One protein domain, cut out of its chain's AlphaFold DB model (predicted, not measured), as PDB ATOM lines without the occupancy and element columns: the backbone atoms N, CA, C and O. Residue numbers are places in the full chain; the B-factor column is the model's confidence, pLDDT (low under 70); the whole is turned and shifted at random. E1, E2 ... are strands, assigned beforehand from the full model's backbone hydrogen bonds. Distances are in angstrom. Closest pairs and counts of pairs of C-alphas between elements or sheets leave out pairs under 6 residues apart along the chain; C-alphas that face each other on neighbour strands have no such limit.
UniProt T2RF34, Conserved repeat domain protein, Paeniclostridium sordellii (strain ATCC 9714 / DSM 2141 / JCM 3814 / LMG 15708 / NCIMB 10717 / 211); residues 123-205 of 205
ATOM      1  N   ALA A 123      -1.393  29.854 -18.881       88.94
ATOM      2  CA  ALA A 123      -1.659  31.288 -18.903       88.94
ATOM      3  C   ALA A 123      -0.330  32.025 -19.097       88.94
ATOM      4  O   ALA A 123       0.661  31.690 -18.454       88.94
ATOM      5  N   ASN A 124      -0.300  33.024 -19.978       89.00
ATOM      6  CA  ASN A 124       0.922  33.761 -20.293       89.00
ATOM      7  C   ASN A 124       0.602  35.243 -20.466       89.00
ATOM      8  O   ASN A 124       0.036  35.651 -21.477       89.00
ATOM      9  N   LEU A 125       0.960  36.026 -19.450       89.75
ATOM     10  CA  LEU A 125       0.841  37.484 -19.430       89.75
ATOM     11  C   LEU A 125       2.184  38.179 -19.699       89.75
ATOM     12  O   LEU A 125       2.202  39.367 -20.009       89.75
ATOM     13  N   SER A 126       3.303  37.460 -19.575       90.12
ATOM     14  CA  SER A 126       4.652  38.031 -19.593       90.12
ATOM     15  C   SER A 126       5.102  38.467 -20.981       90.12
ATOM     16  O   SER A 126       5.765  39.489 -21.109       90.12
ATOM     17  N   GLU A 127       4.732  37.734 -22.032       91.44
ATOM     18  CA  GLU A 127       5.215  38.036 -23.388       91.44
ATOM     19  C   GLU A 127       4.633  39.325 -23.972       91.44
ATOM     20  O   GLU A 127       5.289  40.005 -24.757       91.44
ATOM     21  N   LYS A 128       3.405  39.676 -23.585       92.50
ATOM     22  CA  LYS A 128       2.752  40.925 -23.992       92.50
ATOM     23  C   LYS A 128       2.674  41.939 -22.859       92.50
ATOM     24  O   LYS A 128       1.804  42.803 -22.893       92.50
ATOM     25  N   PHE A 129       3.563  41.843 -21.870       95.00
ATOM     26  CA  PHE A 129       3.645  42.809 -20.782       95.00
ATOM     27  C   PHE A 129       4.487  44.014 -21.199       95.00
ATOM     28  O   PHE A 129       5.707  43.926 -21.326       95.00
ATOM     29  N   ILE A 130       3.825  45.136 -21.458       95.50
ATOM     30  CA  ILE A 130       4.438  46.330 -22.037       95.50
ATOM     31  C   ILE A 130       4.141  47.521 -21.135       95.50
ATOM     32  O   ILE A 130       2.996  47.735 -20.740       95.50
ATOM     33  N   LYS A 131       5.170  48.324 -20.859       95.06
ATOM     34  CA  LYS A 131       5.044  49.634 -20.222       95.06
ATOM     35  C   LYS A 131       5.480  50.714 -21.204       95.06
ATOM     36  O   LYS A 131       6.546  50.612 -21.810       95.06
ATOM     37  N   SER A 132       4.676  51.758 -21.335       96.69
ATOM     38  CA  SER A 132       4.991  52.942 -22.129       96.69
ATOM     39  C   SER A 132       4.734  54.213 -21.334       96.69
ATOM     40  O   SER A 132       4.000  54.203 -20.347       96.69
ATOM     41  N   VAL A 133       5.319  55.313 -21.795       97.00
ATOM     42  CA  VAL A 133       5.076  56.664 -21.288       97.00
ATOM     43  C   VAL A 133       4.691  57.561 -22.459       97.00
ATOM     44  O   VAL A 133       5.153  57.351 -23.582       97.00
ATOM     45  N   ASP A 134       3.832  58.540 -22.212       98.06
ATOM     46  CA  ASP A 134       3.369  59.503 -23.212       98.06
ATOM     47  C   ASP A 134       4.468  60.458 -23.708       98.06
ATOM     48  O   ASP A 134       4.398  60.946 -24.838       98.06
ATOM     49  N   LYS A 135       5.500  60.705 -22.892       96.81
ATOM     50  CA  LYS A 135       6.602  61.621 -23.203       96.81
ATOM     51  C   LYS A 135       7.968  60.954 -23.072       96.81
ATOM     52  O   LYS A 135       8.302  60.387 -22.039       96.81
ATOM     53  N   GLN A 136       8.801  61.107 -24.103       95.44
ATOM     54  CA  GLN A 136      10.215  60.713 -24.048       95.44
ATOM     55  C   GLN A 136      11.080  61.731 -23.282       95.44
ATOM     56  O   GLN A 136      12.085  61.355 -22.684       95.44
ATOM     57  N   TYR A 137      10.683  63.006 -23.295       95.62
ATOM     58  CA  TYR A 137      11.342  64.108 -22.596       95.62
ATOM     59  C   TYR A 137      10.281  64.939 -21.875       95.62
ATOM     60  O   TYR A 137       9.208  65.166 -22.433       95.62
ATOM     61  N   ALA A 138      10.582  65.384 -20.658       95.56
ATOM     62  CA  ALA A 138       9.674  66.164 -19.830       95.56
ATOM     63  C   ALA A 138      10.440  67.231 -19.045       95.56
ATOM     64  O   ALA A 138      11.591  67.012 -18.655       95.56
ATOM     65  N   ASP A 139       9.781  68.360 -18.810       97.38
ATOM     66  CA  ASP A 139      10.294  69.452 -17.990       97.38
ATOM     67  C   ASP A 139       9.828  69.323 -16.531       97.38
ATOM     68  O   ASP A 139       8.909  68.573 -16.191       97.38
ATOM     69  N   ILE A 140      10.452  70.083 -15.630       96.19
ATOM     70  CA  ILE A 140      10.025  70.131 -14.228       96.19
ATOM     71  C   ILE A 140       8.578  70.635 -14.154       96.19
ATOM     72  O   ILE A 140       8.265  71.729 -14.623       96.19
ATOM     73  N   GLY A 141       7.714  69.851 -13.508       95.25
ATOM     74  CA  GLY A 141       6.287  70.146 -13.365       95.25
ATOM     75  C   GLY A 141       5.398  69.473 -14.413       95.25
ATOM     76  O   GLY A 141       4.176  69.517 -14.272       95.25
ATOM     77  N   ASP A 142       5.975  68.810 -15.420       97.00
ATOM     78  CA  ASP A 142       5.201  67.976 -16.331       97.00
ATOM     79  C   ASP A 142       4.566  66.782 -15.613       97.00
ATOM     80  O   ASP A 142       5.152  66.157 -14.730       97.00
ATOM     81  N   THR A 143       3.368  66.413 -16.063       96.00
ATOM     82  CA  THR A 143       2.785  65.101 -15.768       96.00
ATOM     83  C   THR A 143       3.230  64.104 -16.835       96.00
ATOM     84  O   THR A 143       3.202  64.426 -18.028       96.00
ATOM     85  N   LEU A 144       3.636  62.916 -16.384       96.38
ATOM     86  CA  LEU A 144       3.938  61.754 -17.214       96.38
ATOM     87  C   LEU A 144       2.807  60.743 -17.069       96.38
ATOM     88  O   LEU A 144       2.487  60.317 -15.958       96.38
ATOM     89  N   THR A 145       2.221  60.349 -18.191       96.81
ATOM     90  CA  THR A 145       1.181  59.325 -18.231       96.81
ATOM     91  C   THR A 145       1.817  58.002 -18.618       96.81
ATOM     92  O   THR A 145       2.281  57.832 -19.747       96.81
ATOM     93  N   TYR A 146       1.829  57.055 -17.684       95.62
ATOM     94  CA  TYR A 146       2.297  55.699 -17.938       95.62
ATOM     95  C   TYR A 146       1.129  54.775 -18.274       95.62
ATOM     96  O   TYR A 146       0.096  54.800 -17.607       95.62
ATOM     97  N   THR A 147       1.334  53.917 -19.269       95.50
ATOM     98  CA  THR A 147       0.396  52.856 -19.647       95.50
ATOM     99  C   THR A 147       1.090  51.516 -19.469       95.50
ATOM    100  O   THR A 147       2.141  51.288 -20.068       95.50
ATOM    101  N   ILE A 148       0.503  50.630 -18.665       95.25
ATOM    102  CA  ILE A 148       0.912  49.229 -18.551       95.25
ATOM    103  C   ILE A 148      -0.172  48.380 -19.204       95.25
ATOM    104  O   ILE A 148      -1.340  48.463 -18.831       95.25
ATOM    105  N   GLN A 149       0.219  47.566 -20.176       94.25
ATOM    106  CA  GLN A 149      -0.670  46.664 -20.889       94.25
ATOM    107  C   GLN A 149      -0.155  45.232 -20.773       94.25
ATOM    108  O   GLN A 149       1.045  44.981 -20.844       94.25
ATOM    109  N   THR A 150      -1.075  44.284 -20.620       93.00
ATOM    110  CA  THR A 150      -0.807  42.857 -20.792       93.00
ATOM    111  C   THR A 150      -1.935  42.196 -21.571       93.00
ATOM    112  O   THR A 150      -3.028  42.743 -21.712       93.00
ATOM    113  N   THR A 151      -1.675  41.017 -22.119       90.50
ATOM    114  CA  THR A 151      -2.683  40.174 -22.757       90.50
ATOM    115  C   THR A 151      -2.354  38.731 -22.435       90.50
ATOM    116  O   THR A 151      -1.227  38.302 -22.671       90.50
ATOM    117  N   ASN A 152      -3.335  37.976 -21.931       89.38
ATOM    118  CA  ASN A 152      -3.168  36.541 -21.745       89.38
ATOM    119  C   ASN A 152      -3.168  35.868 -23.120       89.38
ATOM    120  O   ASN A 152      -4.218  35.754 -23.749       89.38
ATOM    121  N   ILE A 153      -1.998  35.447 -23.588       88.56
ATOM    122  CA  ILE A 153      -1.839  34.704 -24.848       88.56
ATOM    123  C   ILE A 153      -1.803  33.183 -24.636       88.56
ATOM    124  O   ILE A 153      -1.491  32.435 -25.558       88.56
ATOM    125  N   GLY A 154      -2.091  32.722 -23.415       87.75
ATOM    126  CA  GLY A 154      -2.263  31.309 -23.102       87.75
ATOM    127  C   GLY A 154      -3.553  30.715 -23.685       87.75
ATOM    128  O   GLY A 154      -4.317  31.380 -24.382       87.75
ATOM    129  N   ASN A 155      -3.813  29.442 -23.382       86.62
ATOM    130  CA  ASN A 155      -4.964  28.692 -23.906       86.62
ATOM    131  C   ASN A 155      -6.087  28.475 -22.875       86.62
ATOM    132  O   ASN A 155      -7.061  27.759 -23.134       86.62
ATOM    133  N   ILE A 156      -5.954  29.077 -21.696       84.44
ATOM    134  CA  ILE A 156      -7.017  29.139 -20.699       84.44
ATOM    135  C   ILE A 156      -7.644  30.526 -20.774       84.44
ATOM    136  O   ILE A 156      -6.937  31.534 -20.729       84.44
ATOM    137  N   ALA A 157      -8.974  30.569 -20.853       74.44
ATOM    138  CA  ALA A 157      -9.709  31.814 -20.699       74.44
ATOM    139  C   ALA A 157      -9.393  32.455 -19.339       74.44
ATOM    140  O   ALA A 157      -9.220  31.761 -18.335       74.44
ATOM    141  N   THR A 158      -9.345  33.783 -19.303       68.00
ATOM    142  CA  THR A 158      -9.308  34.529 -18.045       68.00
ATOM    143  C   THR A 158     -10.524  34.165 -17.197       68.00
ATOM    144  O   THR A 158     -11.649  34.096 -17.698       68.00
ATOM    145  N   LEU A 159     -10.292  33.889 -15.915       69.38
ATOM    146  CA  LEU A 159     -11.363  33.619 -14.968       69.38
ATOM    147  C   LEU A 159     -11.943  34.960 -14.508       69.38
ATOM    148  O   LEU A 159     -11.238  35.749 -13.890       69.38
ATOM    149  N   ASN A 160     -13.222  35.207 -14.783       68.81
ATOM    150  CA  ASN A 160     -13.938  36.327 -14.177       68.81
ATOM    151  C   ASN A 160     -14.419  35.878 -12.796       68.81
ATOM    152  O   ASN A 160     -15.410  35.157 -12.683       68.81
ATOM    153  N   THR A 161     -13.677  36.246 -11.754       68.81
ATOM    154  CA  THR A 161     -13.972  35.885 -10.364       68.81
ATOM    155  C   THR A 161     -13.740  37.072  -9.437       68.81
ATOM    156  O   THR A 161     -12.892  37.916  -9.710       68.81
ATOM    157  N   THR A 162     -14.484  37.117  -8.333       75.00
ATOM    158  CA  THR A 162     -14.275  38.056  -7.217       75.00
ATOM    159  C   THR A 162     -13.407  37.453  -6.107       75.00
ATOM    160  O   THR A 162     -13.283  38.032  -5.030       75.00
ATOM    161  N   ASP A 163     -12.849  36.259  -6.325       77.75
ATOM    162  CA  ASP A 163     -11.929  35.616  -5.389       77.75
ATOM    163  C   ASP A 163     -10.513  36.191  -5.550       77.75
ATOM    164  O   ASP A 163      -9.812  35.912  -6.528       77.75
ATOM    165  N   ASP A 164     -10.089  36.965  -4.549       77.94
ATOM    166  CA  ASP A 164      -8.777  37.616  -4.465       77.94
ATOM    167  C   ASP A 164      -7.586  36.643  -4.556       77.94
ATOM    168  O   ASP A 164      -6.460  37.078  -4.822       77.94
ATOM    169  N   ASN A 165      -7.796  35.334  -4.372       80.00
ATOM    170  CA  ASN A 165      -6.753  34.326  -4.579       80.00
ATOM    171  C   ASN A 165      -6.346  34.173  -6.056       80.00
ATOM    172  O   ASN A 165      -5.275  33.638  -6.336       80.00
ATOM    173  N   TYR A 166      -7.162  34.662  -6.997       79.69
ATOM    174  CA  TYR A 166      -6.920  34.582  -8.443       79.69
ATOM    175  C   TYR A 166      -6.661  35.955  -9.085       79.69
ATOM    176  O   TYR A 166      -6.937  36.161 -10.268       79.69
ATOM    177  N   LYS A 167      -6.126  36.908  -8.313       82.69
ATOM    178  CA  LYS A 167      -5.815  38.263  -8.788       82.69
ATOM    179  C   LYS A 167      -4.562  38.323  -9.671       82.69
ATOM    180  O   LYS A 167      -3.600  37.581  -9.479       82.69
ATOM    181  N   VAL A 168      -4.539  39.299 -10.578       84.62
ATOM    182  CA  VAL A 168      -3.319  39.739 -11.269       84.62
ATOM    183  C   VAL A 168      -2.677  40.853 -10.446       84.62
ATOM    184  O   VAL A 168      -3.350  41.810 -10.067       84.62
ATOM    185  N   VAL A 169      -1.378  40.740 -10.174       87.44
ATOM    186  CA  VAL A 169      -0.606  41.774  -9.473       87.44
ATOM    187  C   VAL A 169       0.369  42.414 -10.450       87.44
ATOM    188  O   VAL A 169       1.170  41.725 -11.079       87.44
ATOM    189  N   ILE A 170       0.312  43.740 -10.553       89.00
ATOM    190  CA  ILE A 170       1.261  44.551 -11.316       89.00
ATOM    191  C   ILE A 170       2.082  45.361 -10.318       89.00
ATOM    192  O   ILE A 170       1.528  46.033  -9.449       89.00
ATOM    193  N   LYS A 171       3.406  45.286 -10.456       88.56
ATOM    194  CA  LYS A 171       4.366  46.021  -9.631       88.56
ATOM    195  C   LYS A 171       5.112  47.017 -10.492       88.56
ATOM    196  O   LYS A 171       5.563  46.669 -11.582       88.56
ATOM    197  N   ASP A 172       5.241  48.230  -9.981       90.00
ATOM    198  CA  ASP A 172       5.957  49.307 -10.640       90.00
ATOM    199  C   ASP A 172       6.616  50.231  -9.614       90.00
ATOM    200  O   ASP A 172       5.964  50.743  -8.705       90.00
ATOM    201  N   GLU A 173       7.919  50.443  -9.749       90.06
ATOM    202  CA  GLU A 173       8.651  51.353  -8.875       90.06
ATOM    203  C   GLU A 173       8.439  52.792  -9.345       90.06
ATOM    204  O   GLU A 173       8.727  53.142 -10.492       90.06
ATOM    205  N   ILE A 174       7.948  53.645  -8.446       89.81
ATOM    206  CA  ILE A 174       7.793  55.072  -8.727       89.81
ATOM    207  C   ILE A 174       9.169  55.741  -8.600       89.81
ATOM    208  O   ILE A 174       9.756  55.701  -7.515       89.81
ATOM    209  N   PRO A 175       9.703  56.373  -9.666       90.50
ATOM    210  CA  PRO A 175      10.972  57.089  -9.585       90.50
ATOM    211  C   PRO A 175      10.931  58.160  -8.493       90.50
ATOM    212  O   PRO A 175       9.946  58.895  -8.379       90.50
ATOM    213  N   LYS A 176      12.010  58.283  -7.712       91.88
ATOM    214  CA  LYS A 176      12.089  59.170  -6.533       91.88
ATOM    215  C   LYS A 176      11.881  60.659  -6.847       91.88
ATOM    216  O   LYS A 176      11.548  61.430  -5.956       91.88
ATOM    217  N   GLU A 177      12.105  61.073  -8.092       93.25
ATOM    218  CA  GLU A 177      11.899  62.440  -8.580       93.25
ATOM    219  C   GLU A 177      10.442  62.726  -8.973       93.25
ATOM    220  O   GLU A 177      10.108  63.853  -9.336       93.25
ATOM    221  N   THR A 178       9.574  61.715  -8.927       92.62
ATOM    222  CA  THR A 178       8.167  61.811  -9.317       92.62
ATOM    223  C   THR A 178       7.252  61.566  -8.123       92.62
ATOM    224  O   THR A 178       7.654  61.061  -7.077       92.62
ATOM    225  N   THR A 179       5.988  61.948  -8.261       93.12
ATOM    226  CA  THR A 179       4.943  61.642  -7.283       93.12
ATOM    227  C   THR A 179       3.775  61.027  -8.030       93.12
ATOM    228  O   THR A 179       3.304  61.587  -9.019       93.12
ATOM    229  N   LEU A 180       3.304  59.872  -7.561       92.31
ATOM    230  CA  LEU A 180       2.160  59.203  -8.163       92.31
ATOM    231  C   LEU A 180       0.873  59.975  -7.855       92.31
ATOM    232  O   LEU A 180       0.480  60.122  -6.697       92.31
ATOM    233  N   LEU A 181       0.174  60.409  -8.901       94.25
ATOM    234  CA  LEU A 181      -1.169  60.967  -8.784       94.25
ATOM    235  C   LEU A 181      -2.187  59.819  -8.708       94.25
ATOM    236  O   LEU A 181      -2.760  59.417  -9.711       94.25
ATOM    237  N   GLN A 182      -2.415  59.256  -7.518       89.94
ATOM    238  CA  GLN A 182      -3.254  58.053  -7.356       89.94
ATOM    239  C   GLN A 182      -4.665  58.185  -7.951       89.94
ATOM    240  O   GLN A 182      -5.207  57.216  -8.474       89.94
ATOM    241  N   SER A 183      -5.251  59.385  -7.924       89.56
ATOM    242  CA  SER A 183      -6.581  59.647  -8.490       89.56
ATOM    243  C   SER A 183      -6.653  59.502 -10.012       89.56
ATOM    244  O   SER A 183      -7.749  59.529 -10.561       89.56
ATOM    245  N   THR A 184      -5.514  59.400 -10.704       92.88
ATOM    246  CA  THR A 184      -5.459  59.228 -12.162       92.88
ATOM    247  C   THR A 184      -5.290  57.768 -12.580       92.88
ATOM    248  O   THR A 184      -5.182  57.497 -13.774       92.88
ATOM    249  N   ILE A 185      -5.243  56.822 -11.633       93.25
ATOM    250  CA  ILE A 185      -5.142  55.395 -11.947       93.25
ATOM    251  C   ILE A 185      -6.461  54.921 -12.556       93.25
ATOM    252  O   ILE A 185      -7.524  55.021 -11.944       93.25
ATOM    253  N   ASN A 186      -6.358  54.384 -13.768       92.81
ATOM    254  CA  ASN A 186      -7.466  53.866 -14.552       92.81
ATOM    255  C   ASN A 186      -7.113  52.456 -15.034       92.81
ATOM    256  O   ASN A 186      -6.113  52.293 -15.735       92.81
ATOM    257  N   ILE A 187      -7.913  51.453 -14.668       93.00
ATOM    258  CA  ILE A 187      -7.680  50.053 -15.041       93.00
ATOM    259  C   ILE A 187      -8.900  49.544 -15.795       93.00
ATOM    260  O   ILE A 187     -10.019  49.583 -15.286       93.00
ATOM    261  N   ILE A 188      -8.663  49.079 -17.018       92.31
ATOM    262  CA  ILE A 188      -9.696  48.565 -17.912       92.31
ATOM    263  C   ILE A 188      -9.319  47.187 -18.445       92.31
ATOM    264  O   ILE A 188      -8.135  46.862 -18.562       92.31
ATOM    265  N   ASP A 189     -10.325  46.385 -18.773       89.69
ATOM    266  CA  ASP A 189     -10.144  45.094 -19.427       89.69
ATOM    267  C   ASP A 189      -9.950  45.245 -20.952       89.69
ATOM    268  O   ASP A 189      -9.919  46.347 -21.508       89.69
ATOM    269  N   GLY A 190      -9.828  44.115 -21.656       85.38
ATOM    270  CA  GLY A 190      -9.697  44.098 -23.117       85.38
ATOM    271  C   GLY A 190     -10.931  44.601 -23.882       85.38
ATOM    272  O   GLY A 190     -10.820  44.871 -25.077       85.38
ATOM    273  N   ASN A 191     -12.080  44.743 -23.214       87.94
ATOM    274  CA  ASN A 191     -13.321  45.287 -23.767       87.94
ATOM    275  C   ASN A 191     -13.490  46.786 -23.452       87.94
ATOM    276  O   ASN A 191     -14.415  47.419 -23.961       87.94
ATOM    277  N   GLY A 192     -12.591  47.362 -22.648       90.62
ATOM    278  CA  GLY A 192     -12.648  48.748 -22.194       90.62
ATOM    279  C   GLY A 192     -13.524  48.968 -20.957       90.62
ATOM    280  O   GLY A 192     -13.793  50.120 -20.611       90.62
ATOM    281  N   GLU A 193     -13.968  47.904 -20.288       90.44
ATOM    282  CA  GLU A 193     -14.745  47.985 -19.052       90.44
ATOM    283  C   GLU A 193     -13.829  48.207 -17.845       90.44
ATOM    284  O   GLU A 193     -12.704  47.713 -17.811       90.44
ATOM    285  N   GLN A 194     -14.301  48.962 -16.847       91.38
ATOM    286  CA  GLN A 194     -13.549  49.191 -15.611       91.38
ATOM    287  C   GLN A 194     -13.343  47.885 -14.847       91.38
ATOM    288  O   GLN A 194     -14.287  47.123 -14.642       91.38
ATOM    289  N   VAL A 195     -12.121  47.680 -14.366       87.31
ATOM    290  CA  VAL A 195     -11.767  46.539 -13.523       87.31
ATOM    291  C   VAL A 195     -11.599  47.023 -12.090       87.31
ATOM    292  O   VAL A 195     -10.911  48.012 -11.833       87.31
ATOM    293  N   GLU A 196     -12.221  46.320 -11.144       85.56
ATOM    294  CA  GLU A 196     -11.997  46.584  -9.725       85.56
ATOM    295  C   GLU A 196     -10.527  46.353  -9.365       85.56
ATOM    296  O   GLU A 196      -9.910  45.363  -9.761       85.56
ATOM    297  N   TYR A 197      -9.951  47.275  -8.595       86.69
ATOM    298  CA  TYR A 197      -8.563  47.185  -8.170       86.69
ATOM    299  C   TYR A 197      -8.384  47.660  -6.736       86.69
ATOM    300  O   TYR A 197      -9.164  48.449  -6.199       86.69
ATOM    301  N   LYS A 198      -7.300  47.192  -6.121       83.81
ATOM    302  CA  LYS A 198      -6.871  47.605  -4.790       83.81
ATOM    303  C   LYS A 198      -5.395  47.967  -4.832       83.81
ATOM    304  O   LYS A 198      -4.572  47.158  -5.250       83.81
ATOM    305  N   LEU A 199      -5.060  49.164  -4.361       81.69
ATOM    306  CA  LEU A 199      -3.669  49.570  -4.163       81.69
ATOM    307  C   LEU A 199      -3.131  48.927  -2.875       81.69
ATOM    308  O   LEU A 199      -3.734  49.062  -1.808       81.69
ATOM    309  N   GLY A 200      -2.010  48.210  -2.979       68.69
ATOM    310  CA  GLY A 200      -1.202  47.778  -1.833       68.69
ATOM    311  C   GLY A 200      -0.199  48.873  -1.445       68.69
ATOM    312  O   GLY A 200       0.301  49.570  -2.321       68.69
ATOM    313  N   GLY A 201       0.049  49.078  -0.147       45.16
ATOM    314  CA  GLY A 201       0.890  50.171   0.368       45.16
ATOM    315  C   GLY A 201       2.406  49.941   0.245       45.16
ATOM    316  O   GLY A 201       2.866  48.823   0.430       45.16
ATOM    317  N   GLU A 202       3.118  51.043  -0.040       39.22
ATOM    318  CA  GLU A 202       4.571  51.364  -0.100       39.22
ATOM    319  C   GLU A 202       5.599  50.408  -0.730       39.22
ATOM    320  O   GLU A 202       6.625  50.886  -1.200       39.22
ATOM    321  N   GLU A 203       5.311  49.131  -0.912       35.09
ATOM    322  CA  GLU A 203       5.978  48.284  -1.898       35.09
ATOM    323  C   GLU A 203       4.873  47.457  -2.539       35.09
ATOM    324  O   GLU A 203       4.146  46.738  -1.856       35.09
ATOM    325  N   LEU A 204       4.663  47.612  -3.845       34.53
ATOM    326  CA  LEU A 204       3.607  46.882  -4.537       34.53
ATOM    327  C   LEU A 204       3.937  45.381  -4.441       34.53
ATOM    328  O   LEU A 204       4.831  44.911  -5.139       34.53
ATOM    329  N   THR A 205       3.286  44.630  -3.543       33.56
ATOM    330  CA  THR A 205       3.473  43.172  -3.386       33.56
ATOM    331  C   THR A 205       2.420  42.344  -4.081       33.56
ATOM    332  O   THR A 205       1.221  42.672  -3.935       33.56
TER     333      THR A 205
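AT A GLANCE: This is residues 123 to 205 of the 205 residues of the protein "Conserved repeat domain protein" of Paeniclostridium sordellii (strain ATCC 9714 / DSM 2141 / JCM 3814 / LMG 15708 / NCIMB 10717 / 211) (UniProt T2RF34). Little of this model is regular structure: one short hairpin, E1 then E2, lies along one side, and beside it the long unnamed stretch of residues 150 to 205 folds back and forth in loose runs. The printed part has 83 residues, no named helix and two antiparallel strands, all strand by class, with 8 residues in named elements. It is loose, with a radius of gyration of the C-alphas of 14.8 A, and elongated, spanning 45 by 25 by 22 A.

HOW THE PARTS SIT: Look first at E1, residues 130 to 133, and E2, residues 146 to 149, a hairpin of antiparallel neighbours at 162 degrees. C-alphas 131 and 148 face each other at 4.5 A; N 130 and O 149, 2.9 A apart, are within hydrogen-bond range.

IN THESE COORDINATES: Find C-alpha 130 at (4.438, 46.330, -22.037); E1 runs 10.4 A from there. E2 runs 10.0 A to C-alpha 149 at (-0.670, 46.664, -20.889).

THE WHOLE: The C-alphas farthest apart, of Ile 140 and Asn 155, are 45.1 A apart. The link from E1 to E2, 12 residues, is long. The printed part has no cut; pLDDT is under 70 at residues 158 to 161 and 200 to 205.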